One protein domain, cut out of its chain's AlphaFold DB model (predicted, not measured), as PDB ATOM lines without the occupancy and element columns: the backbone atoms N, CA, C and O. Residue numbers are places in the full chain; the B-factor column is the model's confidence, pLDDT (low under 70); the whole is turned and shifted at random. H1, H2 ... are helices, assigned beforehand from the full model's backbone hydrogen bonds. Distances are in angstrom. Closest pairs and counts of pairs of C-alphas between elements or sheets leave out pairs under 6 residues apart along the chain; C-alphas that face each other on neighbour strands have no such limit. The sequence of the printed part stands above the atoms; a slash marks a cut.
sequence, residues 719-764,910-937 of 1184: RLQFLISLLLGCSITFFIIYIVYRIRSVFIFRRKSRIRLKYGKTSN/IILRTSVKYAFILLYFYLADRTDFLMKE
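AT A GLANCE: This is residues 719 to 764 and 910 to 937 of the 1184 residues of the protein "Hypothetical protein" of Rotaria magnacalcarata (UniProt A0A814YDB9). One very long helix, H1, makes the length of this model, and a shorter helix, H2, packs slantwise on its earlier part; residues 739 to 764 of H1 stick out free as an arm. The printed part has 74 residues with two named helices, H1 then H2, and no named strand: all helix. It is extended, with a radius of gyration of the C-alphas of 20.7 A, and spans 66 by 28 by 16 A.

HOW THE PARTS SIT: Start from H1, residues 719 to 764, and look at its residues 728 to 735, which alone touch H2, residues 910 to 930. H2 touches there with residues 912 to 919 alone; the closest C-alphas, Leu 728 and Ala 919, are 5.3 A apart. The helices run opposite ways at a steep tilt of 44 degrees. O i to N i+4 pairs are within hydrogen-bond range for 41 of 42 in H1 and 16 of 17 in H2.

IN THESE COORDINATES: Find C-alpha 719 at (8.079, 23.527, -25.419); H1 runs 66.8 A to C-alpha 764. H2 runs 30.0 A to C-alpha 930 at (-4.456, 16.509, -18.228).

THE WHOLE: Residues 765 to 909 are not printed; C-alphas 764 and 910 are 42.0 A apart across this cut. Confidence is under 70 at residues 750, 752 to 764 and 929 to 937.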
ATOM      1  N   ARG A 719       8.116  22.430 -24.429       83.75
ATOM      2  CA  ARG A 719       8.079  23.527 -25.419       83.75
ATOM      3  C   ARG A 719       7.375  23.115 -26.723       83.75
ATOM      4  O   ARG A 719       6.726  23.946 -27.353       83.75
ATOM      5  N   LEU A 720       7.466  21.836 -27.099       78.62
ATOM      6  CA  LEU A 720       6.808  21.284 -28.283       78.62
ATOM      7  C   LEU A 720       5.288  21.153 -28.096       78.62
ATOM      8  O   LEU A 720       4.537  21.577 -28.972       78.62
ATOM      9  N   GLN A 721       4.824  20.656 -26.943       80.62
ATOM     10  CA  GLN A 721       3.393  20.632 -26.608       80.62
ATOM     11  C   GLN A 721       2.797  22.044 -26.587       80.62
ATOM     12  O   GLN A 721       1.708  22.251 -27.117       80.62
ATOM     13  N   PHE A 722       3.516  23.031 -26.038       79.81
ATOM     14  CA  PHE A 722       3.077  24.428 -26.059       79.81
ATOM     15  C   PHE A 722       2.921  24.964 -27.494       79.81
ATOM     16  O   PHE A 722       1.889  25.549 -27.820       79.81
ATOM     17  N   LEU A 723       3.896  24.704 -28.375       82.12
ATOM     18  CA  LEU A 723       3.840  25.106 -29.786       82.12
ATOM     19  C   LEU A 723       2.679  24.439 -30.546       82.12
ATOM     20  O   LEU A 723       1.971  25.108 -31.298       82.12
ATOM     21  N   ILE A 724       2.448  23.139 -30.328       82.69
ATOM     22  CA  ILE A 724       1.330  22.402 -30.937       82.69
ATOM     23  C   ILE A 724      -0.010  22.966 -30.443       82.69
ATOM     24  O   ILE A 724      -0.872  23.291 -31.259       82.69
ATOM     25  N   SER A 725      -0.176  23.158 -29.133       78.88
ATOM     26  CA  SER A 725      -1.393  23.743 -28.553       78.88
ATOM     27  C   SER A 725      -1.656  25.167 -29.051       78.88
ATOM     28  O   SER A 725      -2.806  25.508 -29.330       78.88
ATOM     29  N   LEU A 726      -0.609  25.979 -29.247       83.69
ATOM     30  CA  LEU A 726      -0.715  27.313 -29.844       83.69
ATOM     31  C   LEU A 726      -1.212  27.245 -31.299       83.69
ATOM     32  O   LEU A 726      -2.173  27.929 -31.644       83.69
ATOM     33  N   LEU A 727      -0.624  26.379 -32.136       82.56
ATOM     34  CA  LEU A 727      -1.040  26.183 -33.533       82.56
ATOM     35  C   LEU A 727      -2.498  25.703 -33.648       82.56
ATOM     36  O   LEU A 727      -3.262  26.208 -34.478       82.56
ATOM     37  N   LEU A 728      -2.912  24.767 -32.789       80.06
ATOM     38  CA  LEU A 728      -4.296  24.291 -32.725       80.06
ATOM     39  C   LEU A 728      -5.247  25.405 -32.259       80.06
ATOM     40  O   LEU A 728      -6.293  25.604 -32.883       80.06
ATOM     41  N   GLY A 729      -4.862  26.186 -31.245       82.25
ATOM     42  CA  GLY A 729      -5.599  27.367 -30.787       82.25
ATOM     43  C   GLY A 729      -5.801  28.403 -31.896       82.25
ATOM     44  O   GLY A 729      -6.931  28.831 -32.137       82.25
ATOM     45  N   CYS A 730      -4.745  28.730 -32.648       84.69
ATOM     46  CA  CYS A 730      -4.827  29.596 -33.825       84.69
ATOM     47  C   CYS A 730      -5.795  29.048 -34.887       84.69
ATOM     48  O   CYS A 730      -6.589  29.806 -35.442       84.69
ATOM     49  N   SER A 731      -5.798  27.735 -35.154       82.62
ATOM     50  CA  SER A 731      -6.741  27.143 -36.118       82.62
ATOM     51  C   SER A 731      -8.210  27.335 -35.702       82.62
ATOM     52  O   SER A 731      -9.066  27.620 -36.545       82.62
ATOM     53  N   ILE A 732      -8.497  27.268 -34.396       82.56
ATOM     54  CA  ILE A 732      -9.831  27.497 -33.832       82.56
ATOM     55  C   ILE A 732     -10.206  28.985 -33.917       82.56
ATOM     56  O   ILE A 732     -11.315  29.301 -34.352       82.56
ATOM     57  N   THR A 733      -9.304  29.916 -33.576       83.94
ATOM     58  CA  THR A 733      -9.607  31.359 -33.650       83.94
ATOM     59  C   THR A 733      -9.809  31.835 -35.090       83.94
ATOM     60  O   THR A 733     -10.791  32.532 -35.353       83.94
ATOM     61  N   PHE A 734      -8.993  31.386 -36.052       83.25
ATOM     62  CA  PHE A 734      -9.218  31.664 -37.478       83.25
ATOM     63  C   PHE A 734     -10.578  31.148 -37.971       83.25
ATOM     64  O   PHE A 734     -11.230  31.801 -38.788       83.25
ATOM     65  N   PHE A 735     -11.066  30.021 -37.449       81.31
ATOM     66  CA  PHE A 735     -12.389  29.500 -37.798       81.31
ATOM     67  C   PHE A 735     -13.548  30.237 -37.128       81.31
ATOM     68  O   PHE A 735     -14.587  30.422 -37.762       81.31
ATOM     69  N   ILE A 736     -13.375  30.723 -35.896       83.12
ATOM     70  CA  ILE A 736     -14.332  31.643 -35.263       83.12
ATOM     71  C   ILE A 736     -14.422  32.934 -36.090       83.12
ATOM     72  O   ILE A 736     -15.525  33.360 -36.435       83.12
ATOM     73  N   ILE A 737     -13.284  33.498 -36.510       83.62
ATOM     74  CA  ILE A 737     -13.222  34.668 -37.402       83.62
ATOM     75  C   ILE A 737     -13.909  34.367 -38.745       83.62
ATOM     76  O   ILE A 737     -14.745  35.157 -39.189       83.62
ATOM     77  N   TYR A 738     -13.652  33.207 -39.360       83.00
ATOM     78  CA  TYR A 738     -14.342  32.767 -40.580       83.00
ATOM     79  C   TYR A 738     -15.860  32.639 -40.378       83.00
ATOM     80  O   TYR A 738     -16.627  33.098 -41.223       83.00
ATOM     81  N   ILE A 739     -16.326  32.068 -39.260       79.31
ATOM     82  CA  ILE A 739     -17.756  31.974 -38.934       79.31
ATOM     83  C   ILE A 739     -18.368  33.365 -38.762       79.31
ATOM     84  O   ILE A 739     -19.412  33.633 -39.355       79.31
ATOM     85  N   VAL A 740     -17.727  34.270 -38.019       82.94
ATOM     86  CA  VAL A 740     -18.204  35.650 -37.828       82.94
ATOM     87  C   VAL A 740     -18.254  36.394 -39.166       82.94
ATOM     88  O   VAL A 740     -19.270  37.017 -39.481       82.94
ATOM     89  N   TYR A 741     -17.226  36.262 -40.007       82.25
ATOM     90  CA  TYR A 741     -17.205  36.807 -41.367       82.25
ATOM     91  C   TYR A 741     -18.323  36.220 -42.244       82.25
ATOM     92  O   TYR A 741     -19.002  36.959 -42.957       82.25
ATOM     93  N   ARG A 742     -18.573  34.908 -42.163       77.94
ATOM     94  CA  ARG A 742     -19.626  34.190 -42.902       77.94
ATOM     95  C   ARG A 742     -21.030  34.592 -42.447       77.94
ATOM     96  O   ARG A 742     -21.905  34.793 -43.283       77.94
ATOM     97  N   ILE A 743     -21.253  34.757 -41.145       76.88
ATOM     98  CA  ILE A 743     -22.512  35.270 -40.587       76.88
ATOM     99  C   ILE A 743     -22.712  36.723 -41.032       76.88
ATOM    100  O   ILE A 743     -23.783  37.065 -41.532       76.88
ATOM    101  N   ARG A 744     -21.672  37.563 -40.943       80.00
ATOM    102  CA  ARG A 744     -21.698  38.965 -41.382       80.00
ATOM    103  C   ARG A 744     -21.961  39.093 -42.884       80.00
ATOM    104  O   ARG A 744     -22.789  39.913 -43.273       80.00
ATOM    105  N   SER A 745     -21.333  38.278 -43.732       74.69
ATOM    106  CA  SER A 745     -21.540  38.308 -45.186       74.69
ATOM    107  C   SER A 745     -22.908  37.753 -45.593       74.69
ATOM    108  O   SER A 745     -23.582  38.378 -46.412       74.69
ATOM    109  N   VAL A 746     -23.403  36.684 -44.956       76.75
ATOM    110  CA  VAL A 746     -24.785  36.196 -45.134       76.75
ATOM    111  C   VAL A 746     -25.812  37.219 -44.636       76.75
ATOM    112  O   VAL A 746     -26.846  37.398 -45.279       76.75
ATOM    113  N   PHE A 747     -25.543  37.941 -43.546       74.62
ATOM    114  CA  PHE A 747     -26.408  39.018 -43.058       74.62
ATOM    115  C   PHE A 747     -26.408  40.222 -44.010       74.62
ATOM    116  O   PHE A 747     -27.475  40.731 -44.349       74.62
ATOM    117  N   ILE A 748     -25.243  40.637 -44.522       74.12
ATOM    118  CA  ILE A 748     -25.121  41.681 -45.554       74.12
ATOM    119  C   ILE A 748     -25.832  41.255 -46.846       74.12
ATOM    120  O   ILE A 748     -26.540  42.067 -47.438       74.12
ATOM    121  N   PHE A 749     -25.714  39.992 -47.264       73.94
ATOM    122  CA  PHE A 749     -26.417  39.459 -48.431       73.94
ATOM    123  C   PHE A 749     -27.934  39.429 -48.211       73.94
ATOM    124  O   PHE A 749     -28.670  39.948 -49.042       73.94
ATOM    125  N   ARG A 750     -28.412  38.933 -47.058       69.50
ATOM    126  CA  ARG A 750     -29.836  38.968 -46.665       69.50
ATOM    127  C   ARG A 750     -30.377  40.395 -46.517       69.50
ATOM    128  O   ARG A 750     -31.553  40.625 -46.783       69.50
ATOM    129  N   ARG A 751     -29.546  41.369 -46.126       71.62
ATOM    130  CA  ARG A 751     -29.905  42.798 -46.107       71.62
ATOM    131  C   ARG A 751     -29.994  43.351 -47.531       71.62
ATOM    132  O   ARG A 751     -30.995  43.977 -47.861       71.62
ATOM    133  N   LYS A 752     -29.018  43.060 -48.401       69.75
ATOM    134  CA  LYS A 752     -29.044  43.443 -49.826       69.75
ATOM    135  C   LYS A 752     -30.208  42.794 -50.589       69.75
ATOM    136  O   LYS A 752     -30.815  43.475 -51.406       69.75
ATOM    137  N   SER A 753     -30.573  41.538 -50.315       66.88
ATOM    138  CA  SER A 753     -31.713  40.880 -50.972       66.88
ATOM    139  C   SER A 753     -33.061  41.425 -50.492       66.88
ATOM    140  O   SER A 753     -33.909  41.709 -51.332       66.88
ATOM    141  N   ARG A 754     -33.240  41.690 -49.184       63.84
ATOM    142  CA  ARG A 754     -34.419  42.428 -48.682       63.84
ATOM    143  C   ARG A 754     -34.534  43.826 -49.296       63.84
ATOM    144  O   ARG A 754     -35.636  44.247 -49.619       63.84
ATOM    145  N   ILE A 755     -33.414  44.529 -49.488       63.91
ATOM    146  CA  ILE A 755     -33.397  45.838 -50.159       63.91
ATOM    147  C   ILE A 755     -33.815  45.701 -51.632       63.91
ATOM    148  O   ILE A 755     -34.708  46.424 -52.058       63.91
ATOM    149  N   ARG A 756     -33.265  44.740 -52.393       61.78
ATOM    150  CA  ARG A 756     -33.696  44.485 -53.785       61.78
ATOM    151  C   ARG A 756     -35.183  44.140 -53.884       61.78
ATOM    152  O   ARG A 756     -35.858  44.691 -54.740       61.78
ATOM    153  N   LEU A 757     -35.704  43.299 -52.988       57.75
ATOM    154  CA  LEU A 757     -37.139  42.989 -52.917       57.75
ATOM    155  C   LEU A 757     -37.993  44.230 -52.614       57.75
ATOM    156  O   LEU A 757     -39.101  44.333 -53.128       57.75
ATOM    157  N   LYS A 758     -37.485  45.182 -51.819       55.84
ATOM    158  CA  LYS A 758     -38.203  46.427 -51.512       55.84
ATOM    159  C   LYS A 758     -38.210  47.422 -52.683       55.84
ATOM    160  O   LYS A 758     -39.222  48.080 -52.860       55.84
ATOM    161  N   TYR A 759     -37.143  47.492 -53.484       50.28
ATOM    162  CA  TYR A 759     -37.096  48.336 -54.692       50.28
ATOM    163  C   TYR A 759     -37.784  47.703 -55.914       50.28
ATOM    164  O   TYR A 759     -38.406  48.416 -56.696       50.28
ATOM    165  N   GLY A 760     -37.741  46.374 -56.058       50.91
ATOM    166  CA  GLY A 760     -38.502  45.668 -57.096       50.91
ATOM    167  C   GLY A 760     -40.014  45.824 -56.911       50.91
ATOM    168  O   GLY A 760     -40.736  46.008 -57.882       50.91
ATOM    169  N   LYS A 761     -40.499  45.858 -55.659       48.25
ATOM    170  CA  LYS A 761     -41.925  46.086 -55.379       48.25
ATOM    171  C   LYS A 761     -42.434  47.498 -55.700       48.25
ATOM    172  O   LYS A 761     -43.641  47.636 -55.844       48.25
ATOM    173  N   THR A 762     -41.569  48.512 -55.806       48.34
ATOM    174  CA  THR A 762     -41.957  49.829 -56.352       48.34
ATOM    175  C   THR A 762     -42.008  49.797 -57.877       48.34
ATOM    176  O   THR A 762     -43.042  50.137 -58.431       48.34
ATOM    177  N   SER A 763     -40.976  49.256 -58.540       44.56
ATOM    178  CA  SER A 763     -40.920  49.173 -60.014       44.56
ATOM    179  C   SER A 763     -42.158  48.499 -60.624       44.56
ATOM    180  O   SER A 763     -42.715  48.989 -61.599       44.56
ATOM    181  N   ASN A 764     -42.639  47.408 -60.016       45.06
ATOM    182  CA  ASN A 764     -43.853  46.718 -60.459       45.06
ATOM    183  C   ASN A 764     -45.150  47.535 -60.267       45.06
ATOM    184  O   ASN A 764     -46.135  47.249 -60.940       45.06
ATOM    185  N   ILE A 910     -12.257  24.276 -46.784       73.62
ATOM    186  CA  ILE A 910     -12.187  22.831 -46.540       73.62
ATOM    187  C   ILE A 910     -11.063  22.547 -45.544       73.62
ATOM    188  O   ILE A 910     -11.320  21.919 -44.519       73.62
ATOM    189  N   ILE A 911      -9.865  23.084 -45.802       76.00
ATOM    190  CA  ILE A 911      -8.670  22.922 -44.958       76.00
ATOM    191  C   ILE A 911      -8.916  23.495 -43.557       76.00
ATOM    192  O   ILE A 911      -8.685  22.813 -42.562       76.00
ATOM    193  N   LEU A 912      -9.479  24.705 -43.464       75.88
ATOM    194  CA  LEU A 912      -9.824  25.315 -42.175       75.88
ATOM    195  C   LEU A 912     -10.895  24.505 -41.420       75.88
ATOM    196  O   LEU A 912     -10.885  24.430 -40.196       75.88
ATOM    197  N   ARG A 913     -11.824  23.850 -42.129       75.50
ATOM    198  CA  ARG A 913     -12.873  23.034 -41.501       75.50
ATOM    199  C   ARG A 913     -12.383  21.649 -41.069       75.50
ATOM    200  O   ARG A 913     -12.986  21.062 -40.169       75.50
ATOM    201  N   THR A 914     -11.341  21.102 -41.693       80.31
ATOM    202  CA  THR A 914     -10.721  19.838 -41.263       80.31
ATOM    203  C   THR A 914      -9.732  20.058 -40.123       80.31
ATOM    204  O   THR A 914      -9.809  19.316 -39.144       80.31
ATOM    205  N   SER A 915      -8.895  21.101 -40.175       81.06
ATOM    206  CA  SER A 915      -7.963  21.437 -39.087       81.06
ATOM    207  C   SER A 915      -8.686  21.729 -37.769       81.06
ATOM    208  O   SER A 915      -8.271  21.237 -36.728       81.06
ATOM    209  N   VAL A 916      -9.835  22.407 -37.805       82.19
ATOM    210  CA  VAL A 916     -10.647  22.676 -36.603       82.19
ATOM    211  C   VAL A 916     -11.263  21.413 -36.007       82.19
ATOM    212  O   VAL A 916     -11.256  21.243 -34.793       82.19
ATOM    213  N   LYS A 917     -11.789  20.500 -36.838       81.31
ATOM    214  CA  LYS A 917     -12.273  19.196 -36.349       81.31
ATOM    215  C   LYS A 917     -11.151  18.426 -35.655       81.31
ATOM    216  O   LYS A 917     -11.369  17.845 -34.601       81.31
ATOM    217  N   TYR A 918      -9.967  18.443 -36.259       85.12
ATOM    218  CA  TYR A 918      -8.765  17.815 -35.731       85.12
ATOM    219  C   TYR A 918      -8.322  18.461 -34.407       85.12
ATOM    220  O   TYR A 918      -8.072  17.751 -33.437       85.12
ATOM    221  N   ALA A 919      -8.346  19.793 -34.322       84.56
ATOM    222  CA  ALA A 919      -8.068  20.542 -33.101       84.56
ATOM    223  C   ALA A 919      -9.070  20.241 -31.974       84.56
ATOM    224  O   ALA A 919      -8.644  20.065 -30.840       84.56
ATOM    225  N   PHE A 920     -10.369  20.096 -32.263       82.12
ATOM    226  CA  PHE A 920     -11.351  19.668 -31.255       82.12
ATOM    227  C   PHE A 920     -11.125  18.228 -30.768       82.12
ATOM    228  O   PHE A 920     -11.286  17.966 -29.580       82.12
ATOM    229  N   ILE A 921     -10.724  17.305 -31.650       84.19
ATOM    230  CA  ILE A 921     -10.386  15.921 -31.268       84.19
ATOM    231  C   ILE A 921      -9.140  15.901 -30.370       84.19
ATOM    232  O   ILE A 921      -9.151  15.272 -29.315       84.19
ATOM    233  N   LEU A 922      -8.085  16.628 -30.745       82.25
ATOM    234  CA  LEU A 922      -6.868  16.730 -29.937       82.25
ATOM    235  C   LEU A 922      -7.102  17.470 -28.612       82.25
ATOM    236  O   LEU A 922      -6.559  17.053 -27.595       82.25
ATOM    237  N   LEU A 923      -7.950  18.502 -28.589       80.00
ATOM    238  CA  LEU A 923      -8.354  19.196 -27.362       80.00
ATOM    239  C   LEU A 923      -9.144  18.276 -26.418       80.00
ATOM    240  O   LEU A 923      -8.928  18.327 -25.211       80.00
ATOM    241  N   TYR A 924     -10.016  17.410 -26.946       81.56
ATOM    242  CA  TYR A 924     -10.708  16.400 -26.141       81.56
ATOM    243  C   TYR A 924      -9.716  15.441 -25.467       81.56
ATOM    244  O   TYR A 924      -9.772  15.269 -24.250       81.56
ATOM    245  N   PHE A 925      -8.761  14.878 -26.220       78.06
ATOM    246  CA  PHE A 925      -7.730  14.006 -25.642       78.06
ATOM    247  C   PHE A 925      -6.814  14.749 -24.658       78.06
ATOM    248  O   PHE A 925      -6.516  14.212 -23.596       78.06
ATOM    249  N   TYR A 926      -6.433  15.995 -24.958       76.75
ATOM    250  CA  TYR A 926      -5.656  16.843 -24.050       76.75
ATOM    251  C   TYR A 926      -6.366  17.046 -22.702       76.75
ATOM    252  O   TYR A 926      -5.756  16.886 -21.646       76.75
ATOM    253  N   LEU A 927      -7.665  17.363 -22.731       72.62
ATOM    254  CA  LEU A 927      -8.469  17.553 -21.524       72.62
ATOM    255  C   LEU A 927      -8.676  16.239 -20.756       72.62
ATOM    256  O   LEU A 927      -8.575  16.253 -19.532       72.62
ATOM    257  N   ALA A 928      -8.912  15.118 -21.444       71.38
ATOM    258  CA  ALA A 928      -9.066  13.799 -20.821       71.38
ATOM    259  C   ALA A 928      -7.774  13.289 -20.149       71.38
ATOM    260  O   ALA A 928      -7.828  12.620 -19.118       71.38
ATOM    261  N   ASP A 929      -6.610  13.612 -20.717       69.94
ATOM    262  CA  ASP A 929      -5.299  13.285 -20.149       69.94
ATOM    263  C   ASP A 929      -4.993  14.164 -18.927       69.94
ATOM    264  O   ASP A 929      -4.799  13.656 -17.815       69.94
ATOM    265  N   ARG A 930      -5.016  15.490 -19.133       68.62
ATOM    266  CA  ARG A 930      -4.456  16.509 -18.228       68.62
ATOM    267  C   ARG A 930      -5.435  17.093 -17.212       68.62
ATOM    268  O   ARG A 930      -5.021  17.909 -16.392       68.62
ATOM    269  N   THR A 931      -6.715  16.715 -17.238       65.38
ATOM    270  CA  THR A 931      -7.705  17.197 -16.262       65.38
ATOM    271  C   THR A 931      -8.643  16.084 -15.799       65.38
ATOM    272  O   THR A 931      -9.179  15.339 -16.612       65.38
ATOM    273  N   ASP A 932      -8.960  16.037 -14.500       57.88
ATOM    274  CA  ASP A 932     -10.022  15.164 -13.953       57.88
ATOM    275  C   ASP A 932     -11.439  15.704 -14.256       57.88
ATOM    276  O   ASP A 932     -12.375  15.504 -13.483       57.88
ATOM    277  N   PHE A 933     -11.583  16.485 -15.331       58.31
ATOM    278  CA  PHE A 933     -12.844  17.090 -15.751       58.31
ATOM    279  C   PHE A 933     -13.759  16.058 -16.415       58.31
ATOM    280  O   PHE A 933     -14.973  16.067 -16.221       58.31
ATOM    281  N   LEU A 934     -13.154  15.150 -17.181       55.62
ATOM    282  CA  LEU A 934     -13.785  13.927 -17.647       55.62
ATOM    283  C   LEU A 934     -13.431  12.829 -16.645       55.62
ATOM    284  O   LEU A 934     -12.260  12.630 -16.319       55.62
ATOM    285  N   MET A 935     -14.444  12.135 -16.132       51.06
ATOM    286  CA  MET A 935     -14.226  11.037 -15.198       51.06
ATOM    287  C   MET A 935     -13.526   9.899 -15.947       51.06
ATOM    288  O   MET A 935     -14.089   9.358 -16.897       51.06
ATOM    289  N   LYS A 936     -12.293   9.560 -15.549       55.50
ATOM    290  CA  LYS A 936     -11.559   8.426 -16.124       55.50
ATOM    291  C   LYS A 936     -12.352   7.160 -15.793       55.50
ATOM    292  O   LYS A 936     -12.525   6.828 -14.623       55.50
ATOM    293  N   GLU A 937     -12.940   6.544 -16.818       48.97
ATOM    294  CA  GLU A 937     -13.859   5.419 -16.653       48.97
ATOM    295  C   GLU A 937     -13.086   4.195 -16.162       48.97
ATOM    296  O   GLU A 937     -12.135   3.743 -16.799       48.97
TER     297      GLU A 937